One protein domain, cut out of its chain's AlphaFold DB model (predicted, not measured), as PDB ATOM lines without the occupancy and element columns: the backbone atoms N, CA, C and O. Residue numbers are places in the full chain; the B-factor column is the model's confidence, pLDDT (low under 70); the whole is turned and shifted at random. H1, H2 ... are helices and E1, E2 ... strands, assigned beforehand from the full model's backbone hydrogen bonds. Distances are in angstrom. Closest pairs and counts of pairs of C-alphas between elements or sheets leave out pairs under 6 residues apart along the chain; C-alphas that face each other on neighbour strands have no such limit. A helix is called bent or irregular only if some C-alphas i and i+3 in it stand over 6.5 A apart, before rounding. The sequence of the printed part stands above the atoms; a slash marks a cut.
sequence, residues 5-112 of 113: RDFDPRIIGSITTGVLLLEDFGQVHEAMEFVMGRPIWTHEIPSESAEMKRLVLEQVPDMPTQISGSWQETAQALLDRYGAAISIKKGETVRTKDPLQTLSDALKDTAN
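What this domain is: This is residues 5 to 112 of the 113 residues of an uncharacterized protein of uncultured Pleomorphomonas sp (UniProt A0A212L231). What does the model look like? A short helix, H1, sits in the middle of a cluster of crossed helices, with H2, H3 and H4 packed on it and a small two-stranded ribbon, E1 and E2, along one side. From E2, residues 90 to 98 run out to H5, which lies at one end of the longest axis, apart from the other four helices, with H4 toward the other end. What is it built of? The printed part has 108 residues, with five named helices and two named strands in the order E1, H1, H2, H3, H4, E2, H5; the sheet, E1 - E2, is antiparallel, and the class is mostly helix. How large is it? It is compact, with a radius of gyration of the C-alphas of 14.3 A, and the C-alphas span 42 by 29 by 22 A.

How they stand to each other: What does the first strand pair with? E1, residues 5 to 7, is the antiparallel neighbour of E2, residues 86 to 89, at 142 degrees; N 5 and O 88 are 2.9 A apart and N 86 and O 7 are 2.8 A apart, within hydrogen-bond range. What touches the hub? H1, residues 9 to 17, touches H2, residues 25 to 36, through H2's residues 27 to 32 alone, about perpendicular at 72 degrees but only just, the closest C-alphas being those of Ile 11 and Val 28, 5.1 A apart. H1 touches H3, residues 45 to 59, at a steep tilt of 57 degrees, opposite ways, closest at the C-alphas of Thr 16 and Lys 53, 4.9 A. H1 also touches H4, residues 71 to 82, at a steep tilt of 60 degrees, opposite ways, closest at the C-alphas of Arg 10 and Ala 75, 5.6 A. How do the others stand? H2 touches H3 with residues 32 to 36 alone, at a steep tilt of 66 degrees, the same way, closest at the C-alphas of Met 36 and Met 52, 6.4 A. H5, residues 99 to 111, is apart from H1, H2 and H4, and only just apart from H3, at 8.5 A. Are the helix backbones regularly bonded? Every O i to N i+4 pair is within hydrogen-bond range in H1, H2, H4 and H5, and 8 of 11 are in H3.

Where its parts are: Where does the printed part begin and end its elements? E1 begins at C-alpha 5, (185.795, 163.609, 172.813), and H5 ends at C-alpha 111, (206.873, 152.171, 142.674). How long are the helices? From first to last C-alpha H1 measures 11.9 A, H2 and H4 16.4 A each, H3 19.9 A and H5 18.8 A. H3 is irregular: C-alphas 47 and 50 are 7.2 A apart.

The domain as a whole: How far does it reach, and is it cut? The two C-alphas farthest apart, those of Gly 83 and Asn 112, are 43.7 A apart, and the printed part has no cut. Which link is long? The link from H3 to H4, with 11 residues, is long. Where is confidence low? The mean pLDDT of the printed part is 94.9, and residues 111 to 112 are under 70.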
ATOM      1  N   ARG A   5     185.857 162.260 173.378       97.88
ATOM      2  CA  ARG A   5     185.795 163.609 172.813       97.88
ATOM      3  C   ARG A   5     184.618 163.734 171.851       97.88
ATOM      4  O   ARG A   5     184.297 162.792 171.130       97.88
ATOM      5  N   ASP A   6     184.009 164.911 171.848       98.19
ATOM      6  CA  ASP A   6     182.938 165.265 170.928       98.19
ATOM      7  C   ASP A   6     183.520 165.852 169.638       98.19
ATOM      8  O   ASP A   6     184.362 166.752 169.675       98.19
ATOM      9  N   PHE A   7     183.066 165.336 168.499       98.12
ATOM     10  CA  PHE A   7     183.489 165.761 167.167       98.12
ATOM     11  C   PHE A   7     182.296 166.194 166.329       98.12
ATOM     12  O   PHE A   7     181.213 165.625 166.445       98.12
ATOM     13  N   ASP A   8     182.513 167.140 165.419       98.25
ATOM     14  CA  ASP A   8     181.549 167.437 164.362       98.25
ATOM     15  C   ASP A   8     181.266 166.158 163.539       98.25
ATOM     16  O   ASP A   8     182.216 165.488 163.112       98.25
ATOM     17  N   PRO A   9     179.994 165.797 163.275       98.19
ATOM     18  CA  PRO A   9     179.654 164.608 162.492       98.19
ATOM     19  C   PRO A   9     180.354 164.532 161.134       98.19
ATOM     20  O   PRO A   9     180.672 163.440 160.665       98.19
ATOM     21  N   ARG A  10     180.626 165.679 160.503       98.25
ATOM     22  CA  ARG A  10     181.294 165.765 159.199       98.25
ATOM     23  C   ARG A  10     182.743 165.296 159.273       98.25
ATOM     24  O   ARG A  10     183.206 164.655 158.337       98.25
ATOM     25  N   ILE A  11     183.431 165.548 160.390       98.50
ATOM     26  CA  ILE A  11     184.798 165.061 160.633       98.50
ATOM     27  C   ILE A  11     184.797 163.531 160.658       98.50
ATOM     28  O   ILE A  11     185.575 162.893 159.951       98.50
ATOM     29  N   ILE A  12     183.887 162.932 161.429       98.44
ATOM     30  CA  ILE A  12     183.787 161.472 161.546       98.44
ATOM     31  C   ILE A  12     183.351 160.845 160.216       98.44
ATOM     32  O   ILE A  12     183.935 159.852 159.778       98.44
ATOM     33  N   GLY A  13     182.400 161.473 159.523       98.00
ATOM     34  CA  GLY A  13     181.996 161.077 158.178       98.00
ATOM     35  C   GLY A  13     183.140 161.140 157.165       98.00
ATOM     36  O   GLY A  13     183.217 160.290 156.279       98.00
ATOM     37  N   SER A  14     184.080 162.079 157.298       98.44
ATOM     38  CA  SER A  14     185.270 162.118 156.443       98.44
ATOM     39  C   SER A  14     186.197 160.927 156.642       98.44
ATOM     40  O   SER A  14     186.734 160.408 155.663       98.44
ATOM     41  N   ILE A  15     186.329 160.431 157.874       98.19
ATOM     42  CA  ILE A  15     187.119 159.229 158.175       98.19
ATOM     43  C   ILE A  15     186.486 157.994 157.518       98.19
ATOM     44  O   ILE A  15     187.181 157.188 156.900       98.19
ATOM     45  N   THR A  16     185.164 157.835 157.609       98.19
ATOM     46  CA  THR A  16     184.479 156.641 157.088       98.19
ATOM     47  C   THR A  16     184.215 156.697 155.589       98.19
ATOM     48  O   THR A  16     184.166 155.659 154.933       98.19
ATOM     49  N   THR A  17     184.044 157.868 154.993       97.38
ATOM     50  CA  THR A  17     183.810 157.970 153.544       97.38
ATOM     51  C   THR A  17     185.106 158.093 152.748       97.38
ATOM     52  O   THR A  17     185.117 157.749 151.568       97.38
ATOM     53  N   GLY A  18     186.193 158.560 153.373       96.25
ATOM     54  CA  GLY A  18     187.425 158.939 152.678       96.25
ATOM     55  C   GLY A  18     187.297 160.242 151.879       96.25
ATOM     56  O   GLY A  18     188.197 160.577 151.114       96.25
ATOM     57  N   VAL A  19     186.187 160.973 152.034       96.62
ATOM     58  CA  VAL A  19     185.916 162.250 151.367       96.62
ATOM     59  C   VAL A  19     185.930 163.360 152.405       96.62
ATOM     60  O   VAL A  19     185.316 163.250 153.461       96.62
ATOM     61  N   LEU A  20     186.616 164.458 152.110       96.88
ATOM     62  CA  LEU A  20     186.649 165.614 152.993       96.88
ATOM     63  C   LEU A  20     185.293 166.361 152.933       96.88
ATOM     64  O   LEU A  20     184.916 166.869 151.882       96.88
ATOM     65  N   LEU A  21     184.541 166.381 154.043       97.25
ATOM     66  CA  LEU A  21     183.161 166.900 154.152       97.25
ATOM     67  C   LEU A  21     183.089 168.291 154.814       97.25
ATOM     68  O   LEU A  21     182.007 168.805 155.105       97.25
ATOM     69  N   LEU A  22     184.252 168.880 155.082       94.88
ATOM     70  CA  LEU A  22     184.468 170.203 155.661       94.88
ATOM     71  C   LEU A  22     185.797 170.766 155.144       94.88
ATOM     72  O   LEU A  22     186.635 170.019 154.670       94.88
ATOM     73  N   GLU A  23     186.029 172.068 155.240       92.94
ATOM     74  CA  GLU A  23     187.206 172.680 154.597       92.94
ATOM     75  C   GLU A  23     188.537 172.392 155.315       92.94
ATOM     76  O   GLU A  23     189.600 172.456 154.699       92.94
ATOM     77  N   ASP A  24     188.491 172.054 156.606       95.38
ATOM     78  CA  ASP A  24     189.678 171.899 157.447       95.38
ATOM     79  C   ASP A  24     190.082 170.427 157.613       95.38
ATOM     80  O   ASP A  24     189.552 169.691 158.449       95.38
ATOM     81  N   PHE A  25     191.075 170.003 156.828       96.69
ATOM     82  CA  PHE A  25     191.678 168.678 156.966       96.69
ATOM     83  C   PHE A  25     192.395 168.485 158.313       96.69
ATOM     84  O   PHE A  25     192.469 167.355 158.791       96.69
ATOM     85  N   GLY A  26     192.890 169.549 158.957       97.69
ATOM     86  CA  GLY A  26     193.586 169.453 160.241       97.69
ATOM     87  C   GLY A  26     192.699 168.868 161.340       97.69
ATOM     88  O   GLY A  26     193.144 168.009 162.096       97.69
ATOM     89  N   GLN A  27     191.417 169.240 161.363       97.69
ATOM     90  CA  GLN A  27     190.438 168.679 162.304       97.69
ATOM     91  C   GLN A  27     190.147 167.202 162.034       97.69
ATOM     92  O   GLN A  27     189.995 166.412 162.966       97.69
ATOM     93  N   VAL A  28     190.087 166.813 160.757       98.19
ATOM     94  CA  VAL A  28     189.918 165.407 160.367       98.19
ATOM     95  C   VAL A  28     191.139 164.594 160.773       98.19
ATOM     96  O   VAL A  28     190.991 163.509 161.329       98.19
ATOM     97  N   HIS A  29     192.336 165.127 160.545       98.19
ATOM     98  CA  HIS A  29     193.587 164.482 160.921       98.19
ATOM     99  C   HIS A  29     193.707 164.316 162.442       98.19
ATOM    100  O   HIS A  29     193.979 163.210 162.900       98.19
ATOM    101  N   GLU A  30     193.380 165.337 163.237       98.12
ATOM    102  CA  GLU A  30     193.344 165.219 164.704       98.12
ATOM    103  C   GLU A  30     192.346 164.143 165.168       98.12
ATOM    104  O   GLU A  30     192.636 163.350 166.069       98.12
ATOM    105  N   ALA A  31     191.177 164.064 164.529       98.25
ATOM    106  CA  ALA A  31     190.197 163.026 164.825       98.25
ATOM    107  C   ALA A  31     190.684 161.625 164.430       98.25
ATOM    108  O   ALA A  31     190.441 160.677 165.173       98.25
ATOM    109  N   MET A  32     191.408 161.478 163.315       98.44
ATOM    110  CA  MET A  32     192.053 160.217 162.929       98.44
ATOM    111  C   MET A  32     193.052 159.760 164.001       98.44
ATOM    112  O   MET A  32     193.003 158.607 164.435       98.44
ATOM    113  N   GLU A  33     193.911 160.661 164.488       98.19
ATOM    114  CA  GLU A  33     194.862 160.356 165.565       98.19
ATOM    115  C   GLU A  33     194.154 159.966 166.866       98.19
ATOM    116  O   GLU A  33     194.564 159.026 167.554       98.19
ATOM    117  N   PHE A  34     193.054 160.648 167.197       98.44
ATOM    118  CA  PHE A  34     192.243 160.329 168.367       98.44
ATOM    119  C   PHE A  34     191.553 158.962 168.244       98.44
ATOM    120  O   PHE A  34     191.615 158.156 169.173       98.44
ATOM    121  N   VAL A  35     190.945 158.668 167.088       98.25
ATOM    122  CA  VAL A  35     190.306 157.375 166.785       98.25
ATOM    123  C   VAL A  35     191.314 156.236 166.862       98.25
ATOM    124  O   VAL A  35     190.987 155.184 167.401       98.25
ATOM    125  N   MET A  36     192.541 156.436 166.382       97.81
ATOM    126  CA  MET A  36     193.593 155.423 166.487       97.81
ATOM    127  C   MET A  36     194.224 155.370 167.883       97.81
ATOM    128  O   MET A  36     194.761 154.335 168.274       97.81
ATOM    129  N   GLY A  37     194.169 156.457 168.653       97.38
ATOM    130  CA  GLY A  37     194.829 156.574 169.954       97.38
ATOM    131  C   GLY A  37     196.328 156.873 169.877       97.38
ATOM    132  O   GLY A  37     197.026 156.784 170.887       97.38
ATOM    133  N   ARG A  38     196.836 157.232 168.693       96.06
ATOM    134  CA  ARG A  38     198.255 157.489 168.411       96.06
ATOM    135  C   ARG A  38     198.398 158.477 167.249       96.06
ATOM    136  O   ARG A  38     197.481 158.559 166.437       96.06
ATOM    137  N   PRO A  39     199.555 159.148 167.096       96.19
ATOM    138  CA  PRO A  39     199.772 159.995 165.931       96.19
ATOM    139  C   PRO A  39     199.723 159.196 164.616       96.19
ATOM    140  O   PRO A  39     199.984 157.981 164.598       96.19
ATOM    141  N   ILE A  40     199.429 159.875 163.514       95.56
ATOM    142  CA  ILE A  40     199.369 159.284 162.170       95.56
ATOM    143  C   ILE A  40     200.039 160.246 161.204       95.56
ATOM    144  O   ILE A  40     199.753 161.438 161.226       95.56
ATOM    145  N   TRP A  41     200.895 159.753 160.315       95.69
ATOM    146  CA  TRP A  41     201.425 160.588 159.235       95.69
ATOM    147  C   TRP A  41     200.595 160.457 157.967       95.69
ATOM    148  O   TRP A  41     199.957 159.441 157.713       95.69
ATOM    149  N   THR A  42     200.625 161.493 157.134       94.00
ATOM    150  CA  THR A  42     199.815 161.562 155.911       94.00
ATOM    151  C   THR A  42     200.044 160.383 154.963       94.00
ATOM    152  O   THR A  42     199.094 159.925 154.334       94.00
ATOM    153  N   HIS A  43     201.265 159.835 154.899       94.56
ATOM    154  CA  HIS A  43     201.586 158.645 154.099       94.56
ATOM    155  C   HIS A  43     201.037 157.332 154.673       94.56
ATOM    156  O   HIS A  43     200.976 156.341 153.954       94.56
ATOM    157  N   GLU A  44     200.625 157.310 155.942       95.56
ATOM    158  CA  GLU A  44     200.006 156.151 156.601       95.56
ATOM    159  C   GLU A  44     198.481 156.140 156.433       95.56
ATOM    160  O   GLU A  44     197.855 155.092 156.547       95.56
ATOM    161  N   ILE A  45     197.861 157.288 156.131       95.56
ATOM    162  CA  ILE A  45     196.397 157.408 156.034       95.56
ATOM    163  C   ILE A  45     195.784 156.359 155.091       95.56
ATOM    164  O   ILE A  45     194.796 155.739 155.490       95.56
ATOM    165  N   PRO A  46     196.328 156.090 153.884       94.12
ATOM    166  CA  PRO A  46     195.754 155.078 153.002       94.12
ATOM    167  C   PRO A  46     195.778 153.666 153.600       94.12
ATOM    168  O   PRO A  46     194.755 152.979 153.564       94.12
ATOM    169  N   SER A  47     196.906 153.238 154.180       93.25
ATOM    170  CA  SER A  47     197.062 151.885 154.733       93.25
ATOM    171  C   SER A  47     196.296 151.687 156.043       93.25
ATOM    172  O   SER A  47     195.820 150.587 156.312       93.25
ATOM    173  N   GLU A  48     196.111 152.751 156.823       95.56
ATOM    174  CA  GLU A  48     195.369 152.736 158.092       95.56
ATOM    175  C   GLU A  48     193.861 152.994 157.906       95.56
ATOM    176  O   GLU A  48     193.074 152.804 158.834       95.56
ATOM    177  N   SER A  49     193.421 153.420 156.714       95.69
ATOM    178  CA  SER A  49     192.035 153.847 156.450       95.69
ATOM    179  C   SER A  49     190.980 152.796 156.803       95.69
ATOM    180  O   SER A  49     189.924 153.131 157.345       95.69
ATOM    181  N   ALA A  50     191.267 151.518 156.539       96.81
ATOM    182  CA  ALA A  50     190.364 150.415 156.851       96.81
ATOM    183  C   ALA A  50     190.187 150.230 158.366       96.81
ATOM    184  O   ALA A  50     189.066 150.023 158.831       96.81
ATOM    185  N   GLU A  51     191.275 150.351 159.128       97.50
ATOM    186  CA  GLU A  51     191.256 150.214 160.583       97.50
ATOM    187  C   GLU A  51     190.566 151.412 161.241       97.50
ATOM    188  O   GLU A  51     189.676 151.229 162.070       97.50
ATOM    189  N   MET A  52     190.877 152.634 160.797       97.69
ATOM    190  CA  MET A  52     190.189 153.845 161.260       97.69
ATOM    191  C   MET A  52     188.679 153.760 161.021       97.69
ATOM    192  O   MET A  52     187.887 154.006 161.932       97.69
ATOM    193  N   LYS A  53     188.263 153.348 159.815       98.31
ATOM    194  CA  LYS A  53     186.850 153.111 159.490       98.31
ATOM    195  C   LYS A  53     186.228 152.074 160.424       98.31
ATOM    196  O   LYS A  53     185.135 152.309 160.932       98.31
ATOM    197  N   ARG A  54     186.902 150.941 160.655       98.44
ATOM    198  CA  ARG A  54     186.417 149.878 161.546       98.44
ATOM    199  C   ARG A  54     186.179 150.412 162.962       98.44
ATOM    200  O   ARG A  54     185.086 150.230 163.486       98.44
ATOM    201  N   LEU A  55     187.153 151.120 163.534       98.25
ATOM    202  CA  LEU A  55     187.080 151.682 164.890       98.25
ATOM    203  C   LEU A  55     185.966 152.725 165.049       98.25
ATOM    204  O   LEU A  55     185.329 152.789 166.101       98.25
ATOM    205  N   VAL A  56     185.700 153.533 164.017       98.38
ATOM    206  CA  VAL A  56     184.548 154.448 164.021       98.38
ATOM    207  C   VAL A  56     183.237 153.665 163.999       98.38
ATOM    208  O   VAL A  56     182.355 153.939 164.809       98.38
ATOM    209  N   LEU A  57     183.101 152.679 163.108       98.38
ATOM    210  CA  LEU A  57     181.861 151.911 162.946       98.38
ATOM    211  C   LEU A  57     181.534 151.017 164.150       98.38
ATOM    212  O   LEU A  57     180.369 150.710 164.380       98.38
ATOM    213  N   GLU A  58     182.520 150.632 164.960       98.12
ATOM    214  CA  GLU A  58     182.267 149.969 166.248       98.12
ATOM    215  C   GLU A  58     181.536 150.871 167.251       98.12
ATOM    216  O   GLU A  58     180.833 150.378 168.133       98.12
ATOM    217  N   GLN A  59     181.690 152.190 167.116       97.94
ATOM    218  CA  GLN A  59     181.103 153.189 168.010       97.94
ATOM    219  C   GLN A  59     179.866 153.860 167.408       97.94
ATOM    220  O   GLN A  59     178.942 154.209 168.140       97.94
ATOM    221  N   VAL A  60     179.837 154.012 166.081       97.75
ATOM    222  CA  VAL A  60     178.751 154.634 165.313       97.75
ATOM    223  C   VAL A  60     178.403 153.738 164.111       97.75
ATOM    224  O   VAL A  60     178.811 154.027 162.983       97.75
ATOM    225  N   PRO A  61     177.688 152.613 164.329       97.62
ATOM    226  CA  PRO A  61     177.491 151.575 163.306       97.62
ATOM    227  C   PRO A  61     176.734 152.026 162.055       97.62
ATOM    228  O   PRO A  61     176.802 151.373 161.016       97.62
ATOM    229  N   ASP A  62     175.991 153.123 162.152       96.44
ATOM    230  CA  ASP A  62     175.179 153.703 161.090       96.44
ATOM    231  C   ASP A  62     175.853 154.881 160.366       96.44
ATOM    232  O   ASP A  62     175.233 155.522 159.510       96.44
ATOM    233  N   MET A  63     177.122 155.173 160.676       97.50
ATOM    234  CA  MET A  63     177.907 156.184 159.968       97.50
ATOM    235  C   MET A  63     178.123 155.759 158.500       97.50
ATOM    236  O   MET A  63     178.597 154.648 158.246       97.50
ATOM    237  N   PRO A  64     177.806 156.605 157.501       96.38
ATOM    238  CA  PRO A  64     177.968 156.254 156.094       96.38
ATOM    239  C   PRO A  64     179.425 155.952 155.731       96.38
ATOM    240  O   PRO A  64     180.352 156.657 156.125       96.38
ATOM    241  N   THR A  65     179.625 154.920 154.913       96.81
ATOM    242  CA  THR A  65     180.948 154.519 154.401       96.81
ATOM    243  C   THR A  65     181.215 154.973 152.970       96.81
ATOM    244  O   THR A  65     182.288 154.699 152.431       96.81
ATOM    245  N   GLN A  66     180.223 155.603 152.342       95.12
ATOM    246  CA  GLN A  66     180.242 156.162 150.995       95.12
ATOM    247  C   GLN A  66     179.411 157.447 150.998       95.12
ATOM    248  O   GLN A  66     178.480 157.574 151.796       95.12
ATOM    249  N   ILE A  67     179.738 158.386 150.113       93.69
ATOM    250  CA  ILE A  67     178.915 159.578 149.897       93.69
ATOM    251  C   ILE A  67     177.764 159.253 148.935       93.69
ATOM    252  O   ILE A  67     177.934 158.467 148.001       93.69
ATOM    253  N   SER A  68     176.600 159.867 149.141       84.75
ATOM    254  CA  SER A  68     175.461 159.783 148.221       84.75
ATOM    255  C   SER A  68     175.205 161.164 147.624       84.75
ATOM    256  O   SER A  68     174.633 162.022 148.292       84.75
ATOM    257  N   GLY A  69     175.646 161.386 146.385       90.00
ATOM    258  CA  GLY A  69     175.573 162.697 145.737       90.00
ATOM    259  C   GLY A  69     176.820 163.543 145.997       90.00
ATOM    260  O   GLY A  69     177.942 163.040 145.947       90.00
ATOM    261  N   SER A  70     176.626 164.839 146.228       94.31
ATOM    262  CA  SER A  70     177.710 165.781 146.514       94.31
ATOM    263  C   SER A  70     178.224 165.664 147.955       94.31
ATOM    264  O   SER A  70     177.547 165.159 148.860       94.31
ATOM    265  N   TRP A  71     179.442 166.161 148.194       94.06
ATOM    266  CA  TRP A  71     180.011 166.195 149.542       94.06
ATOM    267  C   TRP A  71     179.212 167.126 150.466       94.06
ATOM    268  O   TRP A  71     179.069 166.820 151.645       94.06
ATOM    269  N   GLN A  72     178.624 168.206 149.937       95.69
ATOM    270  CA  GLN A  72     177.778 169.128 150.699       95.69
ATOM    271  C   GLN A  72     176.470 168.472 151.149       95.69
ATOM    272  O   GLN A  72     176.082 168.618 152.304       95.69
ATOM    273  N   GLU A  73     175.805 167.728 150.260       95.69
ATOM    274  CA  GLU A  73     174.581 166.991 150.602       95.69
ATOM    275  C   GLU A  73     174.863 165.939 151.676       95.69
ATOM    276  O   GLU A  73     174.114 165.822 152.644       95.69
ATOM    277  N   THR A  74     175.987 165.226 151.551       95.94
ATOM    278  CA  THR A  74     176.410 164.259 152.570       95.94
ATOM    279  C   THR A  74     176.721 164.954 153.898       95.94
ATOM    280  O   THR A  74     176.286 164.490 154.949       95.94
ATOM    281  N   ALA A  75     177.428 166.087 153.870       96.38
ATOM    282  CA  ALA A  75     177.742 166.866 155.063       96.38
ATOM    283  C   ALA A  75     176.474 167.355 155.782       96.38
ATOM    284  O   ALA A  75     176.375 167.218 157.001       96.38
ATOM    285  N   GLN A  76     175.488 167.867 155.040       96.44
ATOM    286  CA  GLN A  76     174.216 168.306 155.613       96.44
ATOM    287  C   GLN A  76     173.424 167.130 156.193       96.44
ATOM    288  O   GLN A  76     172.947 167.219 157.319       96.44
ATOM    289  N   ALA A  77     173.356 166.000 155.482       96.44
ATOM    290  CA  ALA A  77     172.664 164.808 155.968       96.44
ATOM    291  C   ALA A  77     173.256 164.273 157.286       96.44
ATOM    292  O   ALA A  77     172.522 163.769 158.137       96.44
ATOM    293  N   LEU A  78     174.573 164.396 157.483       97.12
ATOM    294  CA  LEU A  78     175.224 164.044 158.746       97.12
ATOM    295  C   LEU A  78     174.816 164.983 159.887       97.12
ATOM    296  O   LEU A  78     174.529 164.501 160.982       97.12
ATOM    297  N   LEU A  79     174.758 166.291 159.634       97.19
ATOM    298  CA  LEU A  79     174.308 167.273 160.625       97.19
ATOM    299  C   LEU A  79     172.834 167.061 160.996       97.19
ATOM    300  O   LEU A  79     172.485 167.098 162.173       97.19
ATOM    301  N   ASP A  80     171.983 166.763 160.015       97.12
ATOM    302  CA  ASP A  80     170.562 166.491 160.249       97.12
ATOM    303  C   ASP A  80     170.354 165.206 161.068       97.12
ATOM    304  O   ASP A  80     169.446 165.131 161.897       97.12
ATOM    305  N   ARG A  81     171.202 164.188 160.859       96.69
ATOM    306  CA  ARG A  81     171.102 162.889 161.541       96.69
ATOM    307  C   ARG A  81     171.676 162.903 162.956       96.69
ATOM    308  O   ARG A  81     171.061 162.343 163.859       96.69
ATOM    309  N   TYR A  82     172.862 163.476 163.135       96.50
ATOM    310  CA  TYR A  82     173.634 163.367 164.378       96.50
ATOM    311  C   TYR A  82     173.653 164.665 165.198       96.50
ATOM    312  O   TYR A  82     174.132 164.673 166.330       96.50
ATOM    313  N   GLY A  83     173.113 165.763 164.665       95.88
ATOM    314  CA  GLY A  83     173.140 167.070 165.310       95.88
ATOM    315  C   GLY A  83     174.509 167.741 165.202       95.88
ATOM    316  O   GLY A  83     175.194 167.638 164.189       95.88
ATOM    317  N   ALA A  84     174.903 168.472 166.245       94.56
ATOM    318  CA  ALA A  84     176.135 169.262 166.232       94.56
ATOM    319  C   ALA A  84     177.396 168.461 166.603       94.56
ATOM    320  O   ALA A  84     178.500 168.923 166.322       94.56
ATOM    321  N   ALA A  85     177.251 167.303 167.258       97.06
ATOM    322  CA  ALA A  85     178.389 166.551 167.770       97.06
ATOM    323  C   ALA A  85     178.116 165.047 167.929       97.06
ATOM    324  O   ALA A  85     177.018 164.637 168.296       97.06
ATOM    325  N   ILE A  86     179.161 164.245 167.721       97.00
ATOM    326  CA  ILE A  86     179.225 162.807 167.992       97.00
ATOM    327  C   ILE A  86     180.320 162.555 169.021       97.00
ATOM    328  O   ILE A  86     181.458 162.985 168.841       97.00
ATOM    329  N   SER A  87     179.984 161.809 170.069       97.75
ATOM    330  CA  SER A  87     180.934 161.432 171.111       97.75
ATOM    331  C   SER A  87     181.690 160.165 170.711       97.75
ATOM    332  O   SER A  87     181.084 159.110 170.523       97.75
ATOM    333  N   ILE A  88     183.012 160.265 170.584       98.19
ATOM    334  CA  ILE A  88     183.906 159.166 170.204       98.19
ATOM    335  C   ILE A  88     184.856 158.874 171.360       98.19
ATOM    336  O   ILE A  88     185.441 159.783 171.950       98.19
ATOM    337  N   LYS A  89     185.033 157.594 171.680       98.12
ATOM    338  CA  LYS A  89     186.075 157.107 172.584       98.12
ATOM    339  C   LYS A  89     187.391 156.997 171.830       98.12
ATOM    340  O   LYS A  89     187.425 156.526 170.690       98.12
ATOM    341  N   LYS A  90     188.465 157.405 172.496       97.94
ATOM    342  CA  LYS A  90     189.831 157.306 171.992       97.94
ATOM    343  C   LYS A  90     190.197 155.851 171.730       97.94
ATOM    344  O   LYS A  90     189.864 154.979 172.533       97.94
ATOM    345  N   GLY A  91     190.908 155.613 170.633       96.69
ATOM    346  CA  GLY A  91     191.467 154.302 170.339       96.69
ATOM    347  C   GLY A  91     192.573 153.896 171.306       96.69
ATOM    348  O   GLY A  91     193.132 154.707 172.045       96.69
ATOM    349  N   GLU A  92     192.921 152.617 171.249       95.81
ATOM    350  CA  GLU A  92     193.990 152.019 172.056       95.81
ATOM    351  C   GLU A  92     195.048 151.341 171.167       95.81
ATOM    352  O   GLU A  92     195.799 150.479 171.626       95.81
ATOM    353  N   THR A  93     195.117 151.697 169.875       93.81
ATOM    354  CA  THR A  93     196.091 151.080 168.965       93.81
ATOM    355  C   THR A  93     197.510 151.510 169.327       93.81
ATOM    356  O   THR A  93     197.779 152.663 169.672       93.81
ATOM    357  N   VAL A  94     198.448 150.572 169.220       91.25
ATOM    358  CA  VAL A  94     199.860 150.807 169.530       91.25
ATOM    359  C   VAL A  94     200.661 150.824 168.238       91.25
ATOM    360  O   VAL A  94     200.533 149.933 167.399       91.25
ATOM    361  N   ARG A  95     201.515 151.839 168.077       90.62
ATOM    362  CA  ARG A  95     202.429 151.920 166.936       90.62
ATOM    363  C   ARG A  95     203.476 150.812 167.016       90.62
ATOM    364  O   ARG A  95     204.136 150.659 168.040       90.62
ATOM    365  N   THR A  96     203.671 150.101 165.911       89.81
ATOM    366  CA  THR A  96     204.650 149.005 165.804       89.81
ATOM    367  C   THR A  96     205.852 149.332 164.916       89.81
ATOM    368  O   THR A  96     206.886 148.684 165.051       89.81
ATOM    369  N   LYS A  97     205.741 150.332 164.031       89.94
ATOM    370  CA  LYS A  97     206.798 150.772 163.106       89.94
ATOM    371  C   LYS A  97     207.136 152.245 163.307       89.94
ATOM    372  O   LYS A  97     206.256 153.037 163.628       89.94
ATOM    373  N   ASP A  98     208.396 152.605 163.099       92.25
ATOM    374  CA  ASP A  98     208.838 154.001 163.093       92.25
ATOM    375  C   ASP A  98     208.291 154.757 161.859       92.25
ATOM    376  O   ASP A  98     208.122 154.144 160.801       92.25
ATOM    377  N   PRO A  99     208.041 156.078 161.934       91.62
ATOM    378  CA  PRO A  99     207.440 156.833 160.830       91.62
ATOM    379  C   PRO A  99     208.297 156.847 159.560       91.62
ATOM    380  O   PRO A  99     207.773 156.889 158.447       91.62
ATOM    381  N   LEU A 100     209.626 156.788 159.704       94.56
ATOM    382  CA  LEU A 100     210.532 156.691 158.560       94.56
ATOM    383  C   LEU A 100     210.466 155.302 157.914       94.56
ATOM    384  O   LEU A 100     210.642 155.179 156.700       94.56
ATOM    385  N   GLN A 101     210.177 154.259 158.699       93.06
ATOM    386  CA  GLN A 101     209.951 152.916 158.163       93.06
ATOM    387  C   GLN A 101     208.639 152.861 157.378       93.06
ATOM    388  O   GLN A 101     208.634 152.362 156.255       93.06
ATOM    389  N   THR A 102     207.553 153.423 157.919       94.00
ATOM    390  CA  THR A 102     206.253 153.456 157.228       94.00
ATOM    391  C   THR A 102     206.298 154.314 155.963       94.00
ATOM    392  O   THR A 102     205.697 153.940 154.959       94.00
ATOM    393  N   LEU A 103     207.087 155.397 155.949       93.38
ATOM    394  CA  LEU A 103     207.338 156.185 154.739       93.38
ATOM    395  C   LEU A 103     208.102 155.379 153.680       93.38
ATOM    396  O   LEU A 103     207.749 155.409 152.503       93.38
ATOM    397  N   SER A 104     209.145 154.645 154.086       93.44
ATOM    398  CA  SER A 104     209.901 153.796 153.161       93.44
ATOM    399  C   SER A 104     209.026 152.710 152.534       93.44
ATOM    400  O   SER A 104     209.180 152.437 151.342       93.44
ATOM    401  N   ASP A 105     208.129 152.107 153.314       91.50
ATOM    402  CA  ASP A 105     207.185 151.098 152.832       91.50
ATOM    403  C   ASP A 105     206.192 151.711 151.828       91.50
ATOM    404  O   ASP A 105     206.071 151.210 150.712       91.50
ATOM    405  N   ALA A 106     205.587 152.859 152.156       89.75
ATOM    406  CA  ALA A 106     204.640 153.549 151.273       89.75
ATOM    407  C   ALA A 106     205.253 153.927 149.910       89.75
ATOM    408  O   ALA A 106     204.621 153.755 148.868       89.75
ATOM    409  N   LEU A 107     206.508 154.398 149.897       90.44
ATOM    410  CA  LEU A 107     207.208 154.740 148.654       90.44
ATOM    411  C   LEU A 107     207.488 153.509 147.775       90.44
ATOM    412  O   LEU A 107     207.417 153.603 146.548       90.44
ATOM    413  N   LYS A 108     207.789 152.350 148.379       89.25
ATOM    414  CA  LYS A 108     207.993 151.094 147.635       89.25
ATOM    415  C   LYS A 108     206.701 150.609 146.991       89.25
ATOM    416  O   LYS A 108     206.743 150.163 145.848       89.25
ATOM    417  N   ASP A 109     205.575 150.728 147.687       77.88
ATOM    418  CA  ASP A 109     204.274 150.315 147.156       77.88
ATOM    419  C   ASP A 109     203.878 151.158 145.936       77.88
ATOM    420  O   ASP A 109     203.440 150.607 144.928       77.88
ATOM    421  N   THR A 110     204.139 152.471 145.956       70.81
ATOM    422  CA  THR A 110     203.875 153.342 144.795       70.81
ATOM    423  C   THR A 110     204.774 153.079 143.585       70.81
ATOM    424  O   THR A 110     204.385 153.400 142.468       70.81
ATOM    425  N   ALA A 111     205.962 152.499 143.774       64.56
ATOM    426  CA  ALA A 111     206.873 152.171 142.674       64.56
ATOM    427  C   ALA A 111     206.499 150.866 141.941       64.56
ATOM    428  O   ALA A 111     207.002 150.620 140.846       64.56
ATOM    429  N   ASN A 112     205.641 150.040 142.548       57.94
ATOM    430  CA  ASN A 112     205.216 148.741 142.022       57.94
ATOM    431  C   ASN A 112     203.768 148.742 141.490       57.94
ATOM    432  O   ASN A 112     203.274 147.678 141.111       57.94
TER     433      ASN A 112